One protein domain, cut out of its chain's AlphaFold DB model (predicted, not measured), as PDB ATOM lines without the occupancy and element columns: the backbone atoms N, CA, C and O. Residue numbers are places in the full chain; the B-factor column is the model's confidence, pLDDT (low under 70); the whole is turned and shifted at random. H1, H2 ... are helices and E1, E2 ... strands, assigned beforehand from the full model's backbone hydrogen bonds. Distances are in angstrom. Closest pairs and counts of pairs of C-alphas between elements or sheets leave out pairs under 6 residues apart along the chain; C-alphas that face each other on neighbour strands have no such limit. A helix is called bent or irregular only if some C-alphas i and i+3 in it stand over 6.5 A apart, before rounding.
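What this domain is: This is residues 96 to 222 of the 299 residues of an uncharacterized protein of Ruminococcus albus (UniProt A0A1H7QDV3). A strongly twisted three-stranded sheet, E3, E4 and E5, makes the core; the small hairpin E1 and E2 faces part of it as a lopsided sandwich, and H2 packs beside E5 and E2. H1 lies by the small hairpin, H3 far out after a long link, and long loops make much of the rest. The 127 printed residues run H1 E1 E2 H2 E3 E4 E5 H3, mixed in class, with 52 residues in named elements. The sheet E3 - E4 - E5 is antiparallel, a meander, each strand the antiparallel neighbour of the one before. The whole is compact, radius of gyration of the C-alphas 14.8 A, spanning 44 by 31 by 27 A.

Where its parts are: E3 is residues 148 to 155, 23.0 A long; E4 161 to 168, 22.7 A; E5 184 to 192, 24.1 A, ending at C-alpha 192 (19.576, 41.702, -9.806). E1 is 106 to 109, 10.2 A; E2 112 to 115, 10.3 A. H1 is 96 to 99, 5.4 A, from C-alpha 96 (-1.784, 32.956, -15.021); H2 122 to 129, 10.3 A; H3 206 to 212, 10.4 A, only just irregular: C-alphas 207 and 210 are 6.8 A apart.

How they stand to each other: Within hydrogen-bond range are N 151 and O 165 of E3 and E4, 2.9 A, N 164 and O 189 of E4 and E5, 2.7 A, and N 107 and O 114 of E1 and E2, 2.9 A. The closest C-alphas of E2 and E5 are Phe 114 and Val 188, 7.4 A. H2 is on the larger sheet at a height of 5.3 A, over none of its strands; its closest C-alphas to E5 are Ala 122 and Val 185, 6.0 A. H1, closest to E1 at C-alphas 97 and 106, 6.8 A, and H3 are not on that sheet. Every O i to N i+4 pair is within range in H2, 1 of 3 in H3, with 2 of 4 i+3 pairs; H1 is too short for one.

The domain as a whole: The C-alphas of Glu 176 and Ala 210 are farthest apart, 44.4 A. The printed part has no cut. The links H2 to E3, E4 to E5 and E5 to H3 are long. Residues 191 to 221 have pLDDT under 70.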
ATOM      1  N   GLU A  96      -1.217  31.640 -15.323       88.38
ATOM      2  CA  GLU A  96      -1.784  32.956 -15.021       88.38
ATOM      3  C   GLU A  96      -1.141  34.040 -15.891       88.38
ATOM      4  O   GLU A  96      -1.840  34.764 -16.591       88.38
ATOM      5  N   ILE A  97       0.191  34.070 -15.952       86.81
ATOM      6  CA  ILE A  97       0.936  35.014 -16.788       86.81
ATOM      7  C   ILE A  97       0.721  34.758 -18.277       86.81
ATOM      8  O   ILE A  97       0.492  35.701 -19.028       86.81
ATOM      9  N   LYS A  98       0.721  33.499 -18.730       85.38
ATOM     10  CA  LYS A  98       0.471  33.160 -20.145       85.38
ATOM     11  C   LYS A  98      -0.924  33.544 -20.630       85.38
ATOM     12  O   LYS A  98      -1.112  33.708 -21.829       85.38
ATOM     13  N   ASN A  99      -1.895  33.662 -19.729       88.00
ATOM     14  CA  ASN A  99      -3.265  34.044 -20.068       88.00
ATOM     15  C   ASN A  99      -3.609  35.478 -19.629       88.00
ATOM     16  O   ASN A  99      -4.709  35.953 -19.912       88.00
ATOM     17  N   ALA A 100      -2.690  36.172 -18.952       88.44
ATOM     18  CA  ALA A 100      -2.872  37.545 -18.507       88.44
ATOM     19  C   ALA A 100      -2.962  38.498 -19.708       88.44
ATOM     20  O   ALA A 100      -2.098  38.432 -20.583       88.44
ATOM     21  N   PRO A 101      -3.936  39.421 -19.749       88.81
ATOM     22  CA  PRO A 101      -3.966  40.484 -20.746       88.81
ATOM     23  C   PRO A 101      -2.705  41.353 -20.704       88.81
ATOM     24  O   PRO A 101      -2.166  41.632 -19.629       88.81
ATOM     25  N   LEU A 102      -2.281  41.863 -21.862       84.88
ATOM     26  CA  LEU A 102      -1.194  42.847 -22.000       84.88
ATOM     27  C   LEU A 102      -1.329  44.050 -21.055       84.88
ATOM     28  O   LEU A 102      -0.334  44.606 -20.595       84.88
ATOM     29  N   ASN A 103      -2.565  44.459 -20.787       86.56
ATOM     30  CA  ASN A 103      -2.905  45.656 -20.038       86.56
ATOM     31  C   ASN A 103      -3.257  45.387 -18.559       86.56
ATOM     32  O   ASN A 103      -3.800  46.237 -17.866       86.56
ATOM     33  N   SER A 104      -2.961  44.189 -18.057       87.81
ATOM     34  CA  SER A 104      -3.384  43.753 -16.721       87.81
ATOM     35  C   SER A 104      -2.504  44.245 -15.567       87.81
ATOM     36  O   SER A 104      -2.913  44.169 -14.405       87.81
ATOM     37  N   GLY A 105      -1.278  44.686 -15.869       84.94
ATOM     38  CA  GLY A 105      -0.255  44.985 -14.864       84.94
ATOM     39  C   GLY A 105       0.378  43.746 -14.216       84.94
ATOM     40  O   GLY A 105       1.183  43.896 -13.295       84.94
ATOM     41  N   TYR A 106       0.039  42.531 -14.668       88.00
ATOM     42  CA  TYR A 106       0.650  41.308 -14.154       88.00
ATOM     43  C   TYR A 106       2.116  41.193 -14.563       88.00
ATOM     44  O   TYR A 106       2.474  41.351 -15.732       88.00
ATOM     45  N   ILE A 107       2.955  40.860 -13.589       83.81
ATOM     46  CA  ILE A 107       4.369  40.540 -13.777       83.81
ATOM     47  C   ILE A 107       4.694  39.285 -12.970       83.81
ATOM     48  O   ILE A 107       4.098  39.060 -11.919       83.81
ATOM     49  N   GLN A 108       5.652  38.482 -13.420       84.88
ATOM     50  CA  GLN A 108       6.155  37.354 -12.640       84.88
ATOM     51  C   GLN A 108       7.636  37.542 -12.338       84.88
ATOM     52  O   GLN A 108       8.424  37.944 -13.191       84.88
ATOM     53  N   ILE A 109       7.997  37.278 -11.085       82.94
ATOM     54  CA  ILE A 109       9.369  37.327 -10.594       82.94
ATOM     55  C   ILE A 109       9.628  36.001  -9.890       82.94
ATOM     56  O   ILE A 109       8.933  35.656  -8.933       82.94
ATOM     57  N   GLY A 110      10.590  35.235 -10.403       81.88
ATOM     58  CA  GLY A 110      10.732  33.831 -10.040       81.88
ATOM     59  C   GLY A 110       9.462  33.053 -10.397       81.88
ATOM     60  O   GLY A 110       9.043  33.010 -11.555       81.88
ATOM     61  N   ASP A 111       8.823  32.464  -9.394       84.75
ATOM     62  CA  ASP A 111       7.589  31.679  -9.493       84.75
ATOM     63  C   ASP A 111       6.363  32.409  -8.897       84.75
ATOM     64  O   ASP A 111       5.327  31.797  -8.616       84.75
ATOM     65  N   THR A 112       6.501  33.712  -8.638       88.94
ATOM     66  CA  THR A 112       5.491  34.528  -7.959       88.94
ATOM     67  C   THR A 112       4.951  35.592  -8.896       88.94
ATOM     68  O   THR A 112       5.714  36.309  -9.543       88.94
ATOM     69  N   VAL A 113       3.624  35.683  -8.961       89.56
ATOM     70  CA  VAL A 113       2.898  36.665  -9.767       89.56
ATOM     71  C   VAL A 113       2.562  37.875  -8.900       89.56
ATOM     72  O   VAL A 113       1.988  37.748  -7.824       89.56
ATOM     73  N   PHE A 114       2.923  39.055  -9.389       89.38
ATOM     74  CA  PHE A 114       2.615  40.352  -8.800       89.38
ATOM     75  C   PHE A 114       1.723  41.144  -9.751       89.38
ATOM     76  O   PHE A 114       1.664  40.860 -10.950       89.38
ATOM     77  N   ARG A 115       1.084  42.197  -9.234       89.25
ATOM     78  CA  ARG A 115       0.291  43.120 -10.047       89.25
ATOM     79  C   ARG A 115       0.716  44.568  -9.794       89.25
ATOM     80  O   ARG A 115       0.391  45.156  -8.768       89.25
ATOM     81  N   SER A 116       1.477  45.125 -10.731       88.50
ATOM     82  CA  SER A 116       1.968  46.509 -10.712       88.50
ATOM     83  C   SER A 116       0.966  47.439 -11.398       88.50
ATOM     84  O   SER A 116       0.275  47.009 -12.315       88.50
ATOM     85  N   GLY A 117       0.895  48.715 -11.009       89.00
ATOM     86  CA  GLY A 117      -0.069  49.665 -11.589       89.00
ATOM     87  C   GLY A 117      -1.197  50.097 -10.657       89.00
ATOM     88  O   GLY A 117      -2.176  50.677 -11.112       89.00
ATOM     89  N   GLY A 118      -1.080  49.840  -9.355       92.56
ATOM     90  CA  GLY A 118      -2.078  50.273  -8.382       92.56
ATOM     91  C   GLY A 118      -3.292  49.356  -8.261       92.56
ATOM     92  O   GLY A 118      -4.352  49.784  -7.816       92.56
ATOM     93  N   TYR A 119      -3.159  48.095  -8.666       94.12
ATOM     94  CA  TYR A 119      -4.249  47.114  -8.654       94.12
ATOM     95  C   TYR A 119      -4.377  46.320  -7.354       94.12
ATOM     96  O   TYR A 119      -5.302  45.523  -7.221       94.12
ATOM     97  N   MET A 120      -3.440  46.492  -6.426       95.25
ATOM     98  CA  MET A 120      -3.424  45.772  -5.159       95.25
ATOM     99  C   MET A 120      -2.977  46.679  -4.016       95.25
ATOM    100  O   MET A 120      -2.233  47.645  -4.208       95.25
ATOM    101  N   THR A 121      -3.430  46.349  -2.818       96.94
ATOM    102  CA  THR A 121      -3.034  46.981  -1.562       96.94
ATOM    103  C   THR A 121      -1.768  46.345  -0.988       96.94
ATOM    104  O   THR A 121      -1.394  45.225  -1.344       96.94
ATOM    105  N   ALA A 122      -1.101  47.032  -0.058       96.81
ATOM    106  CA  ALA A 122       0.054  46.461   0.635       96.81
ATOM    107  C   ALA A 122      -0.316  45.216   1.461       96.81
ATOM    108  O   ALA A 122       0.482  44.285   1.553       96.81
ATOM    109  N   ALA A 123      -1.525  45.169   2.035       97.50
ATOM    110  CA  ALA A 123      -2.008  43.990   2.754       97.50
ATOM    111  C   ALA A 123      -2.137  42.768   1.829       97.50
ATOM    112  O   ALA A 123      -1.670  41.683   2.170       97.50
ATOM    113  N   GLU A 124      -2.725  42.953   0.642       97.12
ATOM    114  CA  GLU A 124      -2.832  41.897  -0.372       97.12
ATOM    115  C   GLU A 124      -1.453  41.442  -0.853       97.12
ATOM    116  O   GLU A 124      -1.224  40.249  -1.029       97.12
ATOM    117  N   LEU A 125      -0.506  42.371  -1.007       95.94
ATOM    118  CA  LEU A 125       0.863  42.042  -1.396       95.94
ATOM    119  C   LEU A 125       1.559  41.166  -0.363       95.94
ATOM    120  O   LEU A 125       2.154  40.156  -0.735       95.94
ATOM    121  N   VAL A 126       1.491  41.538   0.917       96.00
ATOM    122  CA  VAL A 126       2.098  40.743   1.992       96.00
ATOM    123  C   VAL A 126       1.483  39.346   2.028       96.00
ATOM    124  O   VAL A 126       2.217  38.372   2.147       96.00
ATOM    125  N   GLU A 127       0.169  39.223   1.840       95.38
ATOM    126  CA  GLU A 127      -0.505  37.922   1.785       95.38
ATOM    127  C   GLU A 127      -0.047  37.063   0.591       95.38
ATOM    128  O   GLU A 127       0.175  35.866   0.768       95.38
ATOM    129  N   VAL A 128       0.153  37.657  -0.594       91.00
ATOM    130  CA  VAL A 128       0.712  36.970  -1.779       91.00
ATOM    131  C   VAL A 128       2.163  36.534  -1.543       91.00
ATOM    132  O   VAL A 128       2.583  35.473  -2.003       91.00
ATOM    133  N   CYS A 129       2.933  37.343  -0.819       91.81
ATOM    134  CA  CYS A 129       4.371  37.164  -0.651       91.81
ATOM    135  C   CYS A 129       4.767  36.292   0.549       91.81
ATOM    136  O   CYS A 129       5.874  35.762   0.545       91.81
ATOM    137  N   LYS A 130       3.907  36.142   1.564       89.81
ATOM    138  CA  LYS A 130       4.276  35.659   2.911       89.81
ATOM    139  C   LYS A 130       5.040  34.335   2.977       89.81
ATOM    140  O   LYS A 130       5.818  34.146   3.906       89.81
ATOM    141  N   ASP A 131       4.807  33.428   2.029       92.81
ATOM    142  CA  ASP A 131       5.423  32.096   2.031       92.81
ATOM    143  C   ASP A 131       6.738  32.056   1.234       92.81
ATOM    144  O   ASP A 131       7.556  31.165   1.441       92.81
ATOM    145  N   LYS A 132       6.949  33.018   0.327       92.62
ATOM    146  CA  LYS A 132       8.038  32.995  -0.666       92.62
ATOM    147  C   LYS A 132       9.024  34.143  -0.527       92.62
ATOM    148  O   LYS A 132      10.156  34.034  -0.995       92.62
ATOM    149  N   PHE A 133       8.606  35.235   0.105       93.62
ATOM    150  CA  PHE A 133       9.413  36.422   0.327       93.62
ATOM    151  C   PHE A 133       9.371  36.845   1.791       93.62
ATOM    152  O   PHE A 133       8.320  36.876   2.431       93.62
ATOM    153  N   ASP A 134      10.528  37.254   2.294       94.88
ATOM    154  CA  ASP A 134      10.639  38.007   3.527       94.88
ATOM    155  C   ASP A 134      10.070  39.414   3.301       94.88
ATOM    156  O   ASP A 134      10.626  40.218   2.548       94.88
ATOM    157  N   THR A 135       8.935  39.680   3.943       94.75
ATOM    158  CA  THR A 135       8.212  40.959   3.907       94.75
ATOM    159  C   THR A 135       8.401  41.769   5.189       94.75
ATOM    160  O   THR A 135       7.649  42.708   5.438       94.75
ATOM    161  N   SER A 136       9.401  41.433   6.012       93.88
ATOM    162  CA  SER A 136       9.620  42.052   7.325       93.88
ATOM    163  C   SER A 136       9.874  43.561   7.291       93.88
ATOM    164  O   SER A 136       9.631  44.212   8.302       93.88
ATOM    165  N   GLU A 137      10.294  44.132   6.156       94.44
ATOM    166  CA  GLU A 137      10.404  45.589   5.981       94.44
ATOM    167  C   GLU A 137       9.034  46.292   5.876       94.44
ATOM    168  O   GLU A 137       8.943  47.498   6.087       94.44
ATOM    169  N   ILE A 138       7.955  45.565   5.556       95.25
ATOM    170  CA  ILE A 138       6.603  46.115   5.398       95.25
ATOM    171  C   ILE A 138       5.822  45.927   6.706       95.25
ATOM    172  O   ILE A 138       5.124  44.932   6.916       95.25
ATOM    173  N   HIS A 139       5.908  46.912   7.599       95.75
ATOM    174  CA  HIS A 139       5.231  46.884   8.898       95.75
ATOM    175  C   HIS A 139       3.743  47.263   8.784       95.75
ATOM    176  O   HIS A 139       3.366  48.433   8.818       95.75
ATOM    177  N   LEU A 140       2.860  46.268   8.646       95.88
ATOM    178  CA  LEU A 140       1.418  46.494   8.438       95.88
ATOM    179  C   LEU A 140       0.692  47.205   9.606       95.88
ATOM    180  O   LEU A 140      -0.456  47.626   9.462       95.88
ATOM    181  N   ASP A 141       1.308  47.340  10.774       96.69
ATOM    182  CA  ASP A 141       0.769  48.094  11.908       96.69
ATOM    183  C   ASP A 141       1.163  49.583  11.905       96.69
ATOM    184  O   ASP A 141       0.615  50.366  12.692       96.69
ATOM    185  N   GLU A 142       2.034  49.996  10.983       97.12
ATOM    186  CA  GLU A 142       2.530  51.363  10.859       97.12
ATOM    187  C   GLU A 142       1.743  52.218   9.848       97.12
ATOM    188  O   GLU A 142       0.819  51.783   9.152       97.12
ATOM    189  N   TYR A 143       2.106  53.501   9.796       96.94
ATOM    190  CA  TYR A 143       1.594  54.481   8.842       96.94
ATOM    191  C   TYR A 143       2.641  54.755   7.768       96.94
ATOM    192  O   TYR A 143       3.827  54.827   8.084       96.94
ATOM    193  N   LEU A 144       2.206  54.991   6.527       96.12
ATOM    194  CA  LEU A 144       3.130  55.357   5.456       96.12
ATOM    195  C   LEU A 144       3.835  56.683   5.813       96.12
ATOM    196  O   LEU A 144       3.147  57.687   6.049       96.12
ATOM    197  N   PRO A 145       5.179  56.714   5.881       91.69
ATOM    198  CA  PRO A 145       5.914  57.863   6.414       91.69
ATOM    199  C   PRO A 145       5.836  59.093   5.500       91.69
ATOM    200  O   PRO A 145       5.858  60.233   5.968       91.69
ATOM    201  N   SER A 146       5.719  58.863   4.197       91.56
ATOM    202  CA  SER A 146       5.700  59.868   3.138       91.56
ATOM    203  C   SER A 146       4.509  59.614   2.196       91.56
ATOM    204  O   SER A 146       3.680  58.739   2.443       91.56
ATOM    205  N   SER A 147       4.353  60.401   1.126       89.06
ATOM    206  CA  SER A 147       3.343  60.109   0.091       89.06
ATOM    207  C   SER A 147       3.687  58.872  -0.744       89.06
ATOM    208  O   SER A 147       2.815  58.348  -1.433       89.06
ATOM    209  N   CYS A 148       4.951  58.444  -0.713       91.69
ATOM    210  CA  CYS A 148       5.481  57.365  -1.524       91.69
ATOM    211  C   CYS A 148       6.753  56.795  -0.889       91.69
ATOM    212  O   CYS A 148       7.727  57.527  -0.730       91.69
ATOM    213  N   GLU A 149       6.763  55.496  -0.605       95.00
ATOM    214  CA  GLU A 149       7.897  54.826   0.031       95.00
ATOM    215  C   GLU A 149       8.242  53.519  -0.688       95.00
ATOM    216  O   GLU A 149       7.355  52.839  -1.209       95.00
ATOM    217  N   TRP A 150       9.531  53.176  -0.724       93.12
ATOM    218  CA  TRP A 150      10.019  51.934  -1.316       93.12
ATOM    219  C   TRP A 150      10.437  50.951  -0.231       93.12
ATOM    220  O   TRP A 150      11.272  51.276   0.607       93.12
ATOM    221  N   TYR A 151       9.926  49.730  -0.320       93.81
ATOM    222  CA  TYR A 151      10.270  48.624   0.571       93.81
ATOM    223  C   TYR A 151      10.958  47.527  -0.213       93.81
ATOM    224  O   TYR A 151      10.697  47.361  -1.409       93.81
ATOM    225  N   LYS A 152      11.824  46.761   0.443       91.88
ATOM    226  CA  LYS A 152      12.430  45.583  -0.164       91.88
ATOM    227  C   LYS A 152      11.793  44.327   0.393       91.88
ATOM    228  O   LYS A 152      11.549  44.209   1.588       91.88
ATOM    229  N   VAL A 153      11.569  43.371  -0.494       91.69
ATOM    230  CA  VAL A 153      11.152  42.019  -0.148       91.69
ATOM    231  C   VAL A 153      12.107  41.044  -0.825       91.69
ATOM    232  O   VAL A 153      12.432  41.189  -2.006       91.69
ATOM    233  N   ARG A 154      12.632  40.086  -0.068       91.12
ATOM    234  CA  ARG A 154      13.672  39.157  -0.542       91.12
ATOM    235  C   ARG A 154      13.113  37.762  -0.632       91.12
ATOM    236  O   ARG A 154      12.442  37.343   0.303       91.12
ATOM    237  N   SER A 155      13.384  37.046  -1.717       89.81
ATOM    238  CA  SER A 155      12.946  35.656  -1.792       89.81
ATOM    239  C   SER A 155      13.631  34.830  -0.698       89.81
ATOM    240  O   SER A 155      14.822  34.992  -0.426       89.81
ATOM    241  N   VAL A 156      12.851  33.967  -0.051       91.19
ATOM    242  CA  VAL A 156      13.327  33.023   0.969       91.19
ATOM    243  C   VAL A 156      14.013  31.821   0.313       91.19
ATOM    244  O   VAL A 156      14.906  31.220   0.908       91.19
ATOM    245  N   GLU A 157      13.613  31.483  -0.916       87.06
ATOM    246  CA  GLU A 157      14.080  30.302  -1.650       87.06
ATOM    247  C   GLU A 157      15.215  30.623  -2.631       87.06
ATOM    248  O   GLU A 157      16.138  29.822  -2.773       87.06
ATOM    249  N   ASP A 158      15.180  31.794  -3.280       83.00
ATOM    250  CA  ASP A 158      16.223  32.227  -4.213       83.00
ATOM    251  C   ASP A 158      16.892  33.536  -3.754       83.00
ATOM    252  O   ASP A 158      16.377  34.628  -4.012       83.00
ATOM    253  N   PRO A 159      18.090  33.481  -3.140       80.12
ATOM    254  CA  PRO A 159      18.781  34.672  -2.641       80.12
ATOM    255  C   PRO A 159      19.187  35.664  -3.746       80.12
ATOM    256  O   PRO A 159      19.622  36.775  -3.442       80.12
ATOM    257  N   ARG A 160      19.062  35.289  -5.027       77.69
ATOM    258  CA  ARG A 160      19.316  36.164  -6.181       77.69
ATOM    259  C   ARG A 160      18.157  37.133  -6.441       77.69
ATOM    260  O   ARG A 160      18.345  38.104  -7.175       77.69
ATOM    261  N   ILE A 161      16.978  36.882  -5.864       81.44
ATOM    262  CA  ILE A 161      15.762  37.665  -6.092       81.44
ATOM    263  C   ILE A 161      15.516  38.623  -4.916       81.44
ATOM    264  O   ILE A 161      15.058  38.231  -3.841       81.44
ATOM    265  N   GLU A 162      15.752  39.916  -5.152       86.06
ATOM    266  CA  GLU A 162      15.269  41.025  -4.317       86.06
ATOM    267  C   GLU A 162      14.292  41.868  -5.145       86.06
ATOM    268  O   GLU A 162      14.605  42.307  -6.255       86.06
ATOM    269  N   VAL A 163      13.112  42.120  -4.592       86.88
ATOM    270  CA  VAL A 163      12.076  42.950  -5.203       86.88
ATOM    271  C   VAL A 163      11.939  44.237  -4.397       86.88
ATOM    272  O   VAL A 163      11.896  44.223  -3.173       86.88
ATOM    273  N   SER A 164      11.912  45.374  -5.081       89.38
ATOM    274  CA  SER A 164      11.571  46.683  -4.536       89.38
ATOM    275  C   SER A 164      10.122  47.009  -4.883       89.38
ATOM    276  O   SER A 164       9.724  46.943  -6.044       89.38
ATOM    277  N   VAL A 165       9.340  47.375  -3.877       91.81
ATOM    278  CA  VAL A 165       7.909  47.653  -3.991       91.81
ATOM    279  C   VAL A 165       7.666  49.100  -3.595       91.81
ATOM    280  O   VAL A 165       8.068  49.520  -2.512       91.81
ATOM    281  N   GLN A 166       7.000  49.855  -4.460       93.19
ATOM    282  CA  GLN A 166       6.595  51.228  -4.194       93.19
ATOM    283  C   GLN A 166       5.175  51.249  -3.635       93.19
ATOM    284  O   GLN A 166       4.224  50.921  -4.346       93.19
ATOM    285  N   LEU A 167       5.033  51.683  -2.386       95.50
ATOM    286  CA  LEU A 167       3.739  51.958  -1.774       95.50
ATOM    287  C   LEU A 167       3.418  53.444  -1.897       95.50
ATOM    288  O   LEU A 167       4.274  54.295  -1.644       95.50
ATOM    289  N   VAL A 168       2.182  53.760  -2.272       94.12
ATOM    290  CA  VAL A 168       1.692  55.135  -2.413       94.12
ATOM    291  C   VAL A 168       0.371  55.320  -1.682       94.12
ATOM    292  O   VAL A 168      -0.402  54.377  -1.483       94.12
ATOM    293  N   LYS A 169       0.102  56.560  -1.274       94.25
ATOM    294  CA  LYS A 169      -1.245  56.953  -0.849       94.25
ATOM    295  C   LYS A 169      -2.131  57.110  -2.075       94.25
ATOM    296  O   LYS A 169      -1.655  57.593  -3.099       94.25
ATOM    297  N   ARG A 170      -3.424  56.823  -1.923       90.31
ATOM    298  CA  ARG A 170      -4.427  57.230  -2.910       90.31
ATOM    299  C   ARG A 170      -4.397  58.740  -3.081       90.31
ATOM    300  O   ARG A 170      -4.205  59.476  -2.110       90.31
ATOM    301  N   ARG A 171      -4.668  59.211  -4.297       86.56
ATOM    302  CA  ARG A 171      -4.786  60.650  -4.580       86.56
ATOM    303  C   ARG A 171      -5.779  61.370  -3.653       86.56
ATOM    304  O   ARG A 171      -5.497  62.492  -3.234       86.56
ATOM    305  N   GLU A 172      -6.906  60.741  -3.319       87.81
ATOM    306  CA  GLU A 172      -7.910  61.303  -2.397       87.81
ATOM    307  C   GLU A 172      -7.393  61.460  -0.955       87.81
ATOM    308  O   GLU A 172      -7.766  62.410  -0.268       87.81
ATOM    309  N   ASP A 173      -6.426  60.629  -0.560       89.75
ATOM    310  CA  ASP A 173      -5.858  60.557   0.787       89.75
ATOM    311  C   ASP A 173      -4.496  61.259   0.915       89.75
ATOM    312  O   ASP A 173      -3.781  61.090   1.908       89.75
ATOM    313  N   ALA A 174      -4.083  62.048  -0.082       86.31
ATOM    314  CA  ALA A 174      -2.724  62.596  -0.165       86.31
ATOM    315  C   ALA A 174      -2.282  63.351   1.109       86.31
ATOM    316  O   ALA A 174      -1.111  63.302   1.505       86.31
ATOM    317  N   ASN A 175      -3.234  64.007   1.783       90.06
ATOM    318  CA  ASN A 175      -3.007  64.791   2.998       90.06
ATOM    319  C   ASN A 175      -3.278  64.015   4.300       90.06
ATOM    320  O   ASN A 175      -3.059  64.553   5.387       90.06
ATOM    321  N   GLU A 176      -3.742  62.770   4.214       92.81
ATOM    322  CA  GLU A 176      -4.106  61.952   5.366       92.81
ATOM    323  C   GLU A 176      -2.954  61.052   5.826       92.81
ATOM    324  O   GLU A 176      -1.984  60.777   5.106       92.81
ATOM    325  N   LYS A 177      -3.039  60.598   7.079       94.75
ATOM    326  CA  LYS A 177      -2.178  59.532   7.593       94.75
ATOM    327  C   LYS A 177      -2.848  58.198   7.299       94.75
ATOM    328  O   LYS A 177      -3.780  57.819   8.003       94.75
ATOM    329  N   ILE A 178      -2.334  57.492   6.302       96.19
ATOM    330  CA  ILE A 178      -2.838  56.187   5.880       96.19
ATOM    331  C   ILE A 178      -1.974  55.084   6.480       96.19
ATOM    332  O   ILE A 178      -0.746  55.204   6.533       96.19
ATOM    333  N   LYS A 179      -2.627  54.036   6.981       97.19
ATOM    334  CA  LYS A 179      -1.940  52.839   7.460       97.19
ATOM    335  C   LYS A 179      -1.378  52.075   6.274       97.19
ATOM    336  O   LYS A 179      -2.051  51.963   5.256       97.19
ATOM    337  N   ILE A 180      -0.176  51.526   6.422       97.31
ATOM    338  CA  ILE A 180       0.490  50.746   5.373       97.31
ATOM    339  C   ILE A 180      -0.440  49.710   4.710       97.31
ATOM    340  O   ILE A 180      -0.501  49.738   3.484       97.31
ATOM    341  N   PRO A 181      -1.229  48.876   5.419       97.56
ATOM    342  CA  PRO A 181      -2.116  47.889   4.794       97.56
ATOM    343  C   PRO A 181      -3.107  48.468   3.779       97.56
ATOM    344  O   PRO A 181      -3.434  47.776   2.821       97.56
ATOM    345  N   ASP A 182      -3.543  49.718   3.962       96.69
ATOM    346  CA  ASP A 182      -4.530  50.385   3.105       96.69
ATOM    347  C   ASP A 182      -3.880  51.156   1.935       96.69
ATOM    348  O   ASP A 182      -4.573  51.698   1.070       96.69
ATOM    349  N   THR A 183      -2.544  51.228   1.900       96.44
ATOM    350  CA  THR A 183      -1.795  51.851   0.799       96.44
ATOM    351  C   THR A 183      -1.803  50.981  -0.449       96.44
ATOM    352  O   THR A 183      -2.036  49.774  -0.389       96.44
ATOM    353  N   ILE A 184      -1.535  51.609  -1.590       95.56
ATOM    354  CA  ILE A 184      -1.575  50.969  -2.901       95.56
ATOM    355  C   ILE A 184      -0.162  50.608  -3.349       95.56
ATOM    356  O   ILE A 184       0.766  51.408  -3.224       95.56
ATOM    357  N   VAL A 185      -0.013  49.419  -3.932       94.75
ATOM    358  CA  VAL A 185       1.205  49.001  -4.625       94.75
ATOM    359  C   VAL A 185       1.228  49.629  -6.012       94.75
ATOM    360  O   VAL A 185       0.562  49.182  -6.946       94.75
ATOM    361  N   SER A 186       2.013  50.687  -6.147       91.81
ATOM    362  CA  SER A 186       2.151  51.438  -7.390       91.81
ATOM    363  C   SER A 186       3.084  50.731  -8.374       91.81
ATOM    364  O   SER A 186       2.738  50.549  -9.543       91.81
ATOM    365  N   LYS A 187       4.250  50.283  -7.888       88.56
ATOM    366  CA  LYS A 187       5.295  49.645  -8.697       88.56
ATOM    367  C   LYS A 187       5.905  48.451  -7.989       88.56
ATOM    368  O   LYS A 187       6.092  48.472  -6.775       88.56
ATOM    369  N   VAL A 188       6.271  47.450  -8.779       87.12
ATOM    370  CA  VAL A 188       7.042  46.287  -8.344       87.12
ATOM    371  C   VAL A 188       8.224  46.126  -9.297       87.12
ATOM    372  O   VAL A 188       8.042  46.019 -10.508       87.12
ATOM    373  N   GLU A 189       9.442  46.146  -8.762       80.75
ATOM    374  CA  GLU A 189      10.684  46.104  -9.537       80.75
ATOM    375  C   GLU A 189      11.641  45.059  -8.973       80.75
ATOM    376  O   GLU A 189      11.871  45.022  -7.772       80.75
ATOM    377  N   MET A 190      12.272  44.247  -9.819       78.00
ATOM    378  CA  MET A 190      13.357  43.367  -9.374       78.00
ATOM    379  C   MET A 190      14.709  44.087  -9.443       78.00
ATOM    380  O   MET A 190      14.976  44.800 -10.406       78.00
ATOM    381  N   LYS A 191      15.586  43.863  -8.458       66.12
ATOM    382  CA  LYS A 191      17.008  44.237  -8.506       66.12
ATOM    383  C   LYS A 191      17.854  42.968  -8.607       66.12
ATOM    384  O   LYS A 191      17.812  42.137  -7.707       66.12
ATOM    385  N   PHE A 192      18.633  42.820  -9.678       60.06
ATOM    386  CA  PHE A 192      19.576  41.702  -9.806       60.06
ATOM    387  C   PHE A 192      20.837  41.944  -8.965       60.06
ATOM    388  O   PHE A 192      21.302  43.077  -8.831       60.06
ATOM    389  N   PHE A 193      21.397  40.868  -8.410       55.50
ATOM    390  CA  PHE A 193      22.579  40.908  -7.550       55.50
ATOM    391  C   PHE A 193      23.860  40.530  -8.316       55.50
ATOM    392  O   PHE A 193      24.250  39.371  -8.386       55.50
ATOM    393  N   ASP A 194      24.545  41.539  -8.854       54.16
ATOM    394  CA  ASP A 194      25.992  41.533  -9.155       54.16
ATOM    395  C   ASP A 194      26.652  42.887  -8.788       54.16
ATOM    396  O   ASP A 194      27.754  43.214  -9.230       54.16
ATOM    397  N   GLY A 195      25.959  43.711  -7.989       44.41
ATOM    398  CA  GLY A 195      26.309  45.112  -7.744       44.41
ATOM    399  C   GLY A 195      25.767  46.091  -8.795       44.41
ATOM    400  O   GLY A 195      25.967  47.297  -8.638       44.41
ATOM    401  N   LYS A 196      25.055  45.624  -9.834       44.62
ATOM    402  CA  LYS A 196      24.371  46.483 -10.809       44.62
ATOM    403  C   LYS A 196      22.859  46.459 -10.598       44.62
ATOM    404  O   LYS A 196      22.205  45.425 -10.617       44.62
ATOM    405  N   GLN A 197      22.288  47.646 -10.431       42.72
ATOM    406  CA  GLN A 197      20.846  47.835 -10.379       42.72
ATOM    407  C   GLN A 197      20.285  47.809 -11.803       42.72
ATOM    408  O   GLN A 197      20.535  48.726 -12.583       42.72
ATOM    409  N   TYR A 198      19.490  46.796 -12.126       49.56
ATOM    410  CA  TYR A 198      18.684  46.803 -13.341       49.56
ATOM    411  C   TYR A 198      17.254  47.109 -12.939       49.56
ATOM    412  O   TYR A 198      16.578  46.290 -12.336       49.56
ATOM    413  N   CYS A 199      16.822  48.332 -13.216       43.69
ATOM    414  CA  CYS A 199      15.430  48.709 -13.073       43.69
ATOM    415  C   CYS A 199      14.698  48.318 -14.362       43.69
ATOM    416  O   CYS A 199      15.158  48.660 -15.455       43.69
ATOM    417  N   LEU A 200      13.550  47.644 -14.251       51.06
ATOM    418  CA  LEU A 200      12.697  47.310 -15.400       51.06
ATOM    419  C   LEU A 200      12.316  48.562 -16.210       51.06
ATOM    420  O   LEU A 200      12.284  48.506 -17.438       51.06
ATOM    421  N   THR A 201      12.199  49.727 -15.558       46.12
ATOM    422  CA  THR A 201      11.946  51.018 -16.227       46.12
ATOM    423  C   THR A 201      13.152  51.583 -16.995       46.12
ATOM    424  O   THR A 201      13.059  52.649 -17.595       46.12
ATOM    425  N   SER A 202      14.305  50.902 -16.999       42.84
ATOM    426  CA  SER A 202      15.527  51.309 -17.722       42.84
ATOM    427  C   SER A 202      15.929  50.337 -18.846       42.84
ATOM    428  O   SER A 202      16.770  50.676 -19.687       42.84
ATOM    429  N   GLY A 203      15.260  49.181 -18.931       42.69
ATOM    430  CA  GLY A 203      15.392  48.189 -19.997       42.69
ATOM    431  C   GLY A 203      16.371  47.043 -19.748       42.69
ATOM    432  O   GLY A 203      17.244  47.130 -18.888       42.69
ATOM    433  N   ILE A 204      16.232  45.978 -20.543       47.41
ATOM    434  CA  ILE A 204      16.982  44.724 -20.426       47.41
ATOM    435  C   ILE A 204      18.018  44.685 -21.559       47.41
ATOM    436  O   ILE A 204      17.803  44.096 -22.608       47.41
ATOM    437  N   GLY A 205      19.147  45.384 -21.394       42.75
ATOM    438  CA  GLY A 205      20.189  45.432 -22.436       42.75
ATOM    439  C   GLY A 205      20.673  44.040 -22.884       42.75
ATOM    440  O   GLY A 205      20.510  43.067 -22.160       42.75
ATOM    441  N   ALA A 206      21.315  43.936 -24.053       43.00
ATOM    442  CA  ALA A 206      21.719  42.654 -24.655       43.00
ATOM    443  C   ALA A 206      22.613  41.759 -23.759       43.00
ATOM    444  O   ALA A 206      22.532  40.538 -23.849       43.00
ATOM    445  N   ASP A 207      23.407  42.339 -22.849       43.03
ATOM    446  CA  ASP A 207      24.192  41.585 -21.851       43.03
ATOM    447  C   ASP A 207      23.318  40.961 -20.737       43.03
ATOM    448  O   ASP A 207      23.785  40.117 -19.974       43.03
ATOM    449  N   ALA A 208      22.048  41.366 -20.631       48.44
ATOM    450  CA  ALA A 208      21.091  40.945 -19.610       48.44
ATOM    451  C   ALA A 208      20.164  39.796 -20.045       48.44
ATOM    452  O   ALA A 208      19.430  39.257 -19.218       48.44
ATOM    453  N   LEU A 209      20.255  39.354 -21.304       47.62
ATOM    454  CA  LEU A 209      19.596  38.140 -21.800       47.62
ATOM    455  C   LEU A 209      19.951  36.895 -20.969       47.62
ATOM    456  O   LEU A 209      19.097  36.046 -20.748       47.62
ATOM    457  N   ALA A 210      21.179  36.817 -20.443       47.09
ATOM    458  CA  ALA A 210      21.611  35.729 -19.560       47.09
ATOM    459  C   ALA A 210      20.891  35.724 -18.194       47.09
ATOM    460  O   ALA A 210      20.796  34.687 -17.547       47.09
ATOM    461  N   TYR A 211      20.363  36.871 -17.753       50.12
ATOM    462  CA  TYR A 211      19.623  36.983 -16.494       50.12
ATOM    463  C   TYR A 211      18.114  36.755 -16.669       50.12
ATOM    464  O   TYR A 211      17.439  36.436 -15.691       50.12
ATOM    465  N   LEU A 212      17.597  36.845 -17.903       49.62
ATOM    466  CA  LEU A 212      16.206  36.515 -18.243       49.62
ATOM    467  C   LEU A 212      15.869  35.032 -18.033       49.62
ATOM    468  O   LEU A 212      14.709  34.713 -17.800       49.62
ATOM    469  N   GLU A 213      16.851  34.122 -18.046       49.53
ATOM    470  CA  GLU A 213      16.604  32.707 -17.713       49.53
ATOM    471  C   GLU A 213      16.088  32.524 -16.275       49.53
ATOM    472  O   GLU A 213      15.388  31.555 -15.981       49.53
ATOM    473  N   ASN A 214      16.399  33.475 -15.387       49.47
ATOM    474  CA  ASN A 214      15.980  33.445 -13.991       49.47
ATOM    475  C   ASN A 214      14.772  34.356 -13.711       49.47
ATOM    476  O   ASN A 214      14.333  34.436 -12.566       49.47
ATOM    477  N   VAL A 215      14.232  35.064 -14.715       54.75
ATOM    478  CA  VAL A 215      13.068  35.936 -14.510       54.75
ATOM    479  C   VAL A 215      12.154  35.975 -15.724       54.75
ATOM    480  O   VAL A 215      12.485  36.539 -16.766       54.75
ATOM    481  N   VAL A 216      10.967  35.388 -15.568       55.66
ATOM    482  CA  VAL A 216       9.975  35.306 -16.638       55.66
ATOM    483  C   VAL A 216       8.994  36.459 -16.528       55.66
ATOM    484  O   VAL A 216       8.119  36.466 -15.669       55.66
ATOM    485  N   PHE A 217       9.144  37.432 -17.421       63.50
ATOM    486  CA  PHE A 217       8.645  38.779 -17.179       63.50
ATOM    487  C   PHE A 217       7.497  39.259 -18.053       63.50
ATOM    488  O   PHE A 217       7.420  40.463 -18.234       63.50
ATOM    489  N   PHE A 218       6.595  38.438 -18.605       62.03
ATOM    490  CA  PHE A 218       5.594  39.054 -19.489       62.03
ATOM    491  C   PHE A 218       4.223  38.385 -19.558       62.03
ATOM    492  O   PHE A 218       4.156  37.166 -19.742       62.03
ATOM    493  N   PRO A 219       3.133  39.183 -19.510       63.00
ATOM    494  CA  PRO A 219       1.796  38.686 -19.797       63.00
ATOM    495  C   PRO A 219       1.754  38.062 -21.194       63.00
ATOM    496  O   PRO A 219       2.546  38.398 -22.074       63.00
ATOM    497  N   MET A 220       0.848  37.114 -21.393       62.62
ATOM    498  CA  MET A 220       0.694  36.346 -22.631       62.62
ATOM    499  C   MET A 220       1.927  35.533 -23.057       62.62
ATOM    500  O   MET A 220       2.023  35.119 -24.211       62.62
ATOM    501  N   GLY A 221       2.888  35.303 -22.152       64.75
ATOM    502  CA  GLY A 221       4.147  34.646 -22.509       64.75
ATOM    503  C   GLY A 221       4.953  35.445 -23.534       64.75
ATOM    504  O   GLY A 221       5.701  34.861 -24.318       64.75
ATOM    505  N   ILE A 222       4.771  36.769 -23.561       70.62
ATOM    506  CA  ILE A 222       5.559  37.648 -24.417       70.62
ATOM    507  C   ILE A 222       7.039  37.461 -24.067       70.62
ATOM    508  O   ILE A 222       7.427  37.207 -22.933       70.62
TER     509      ILE A 222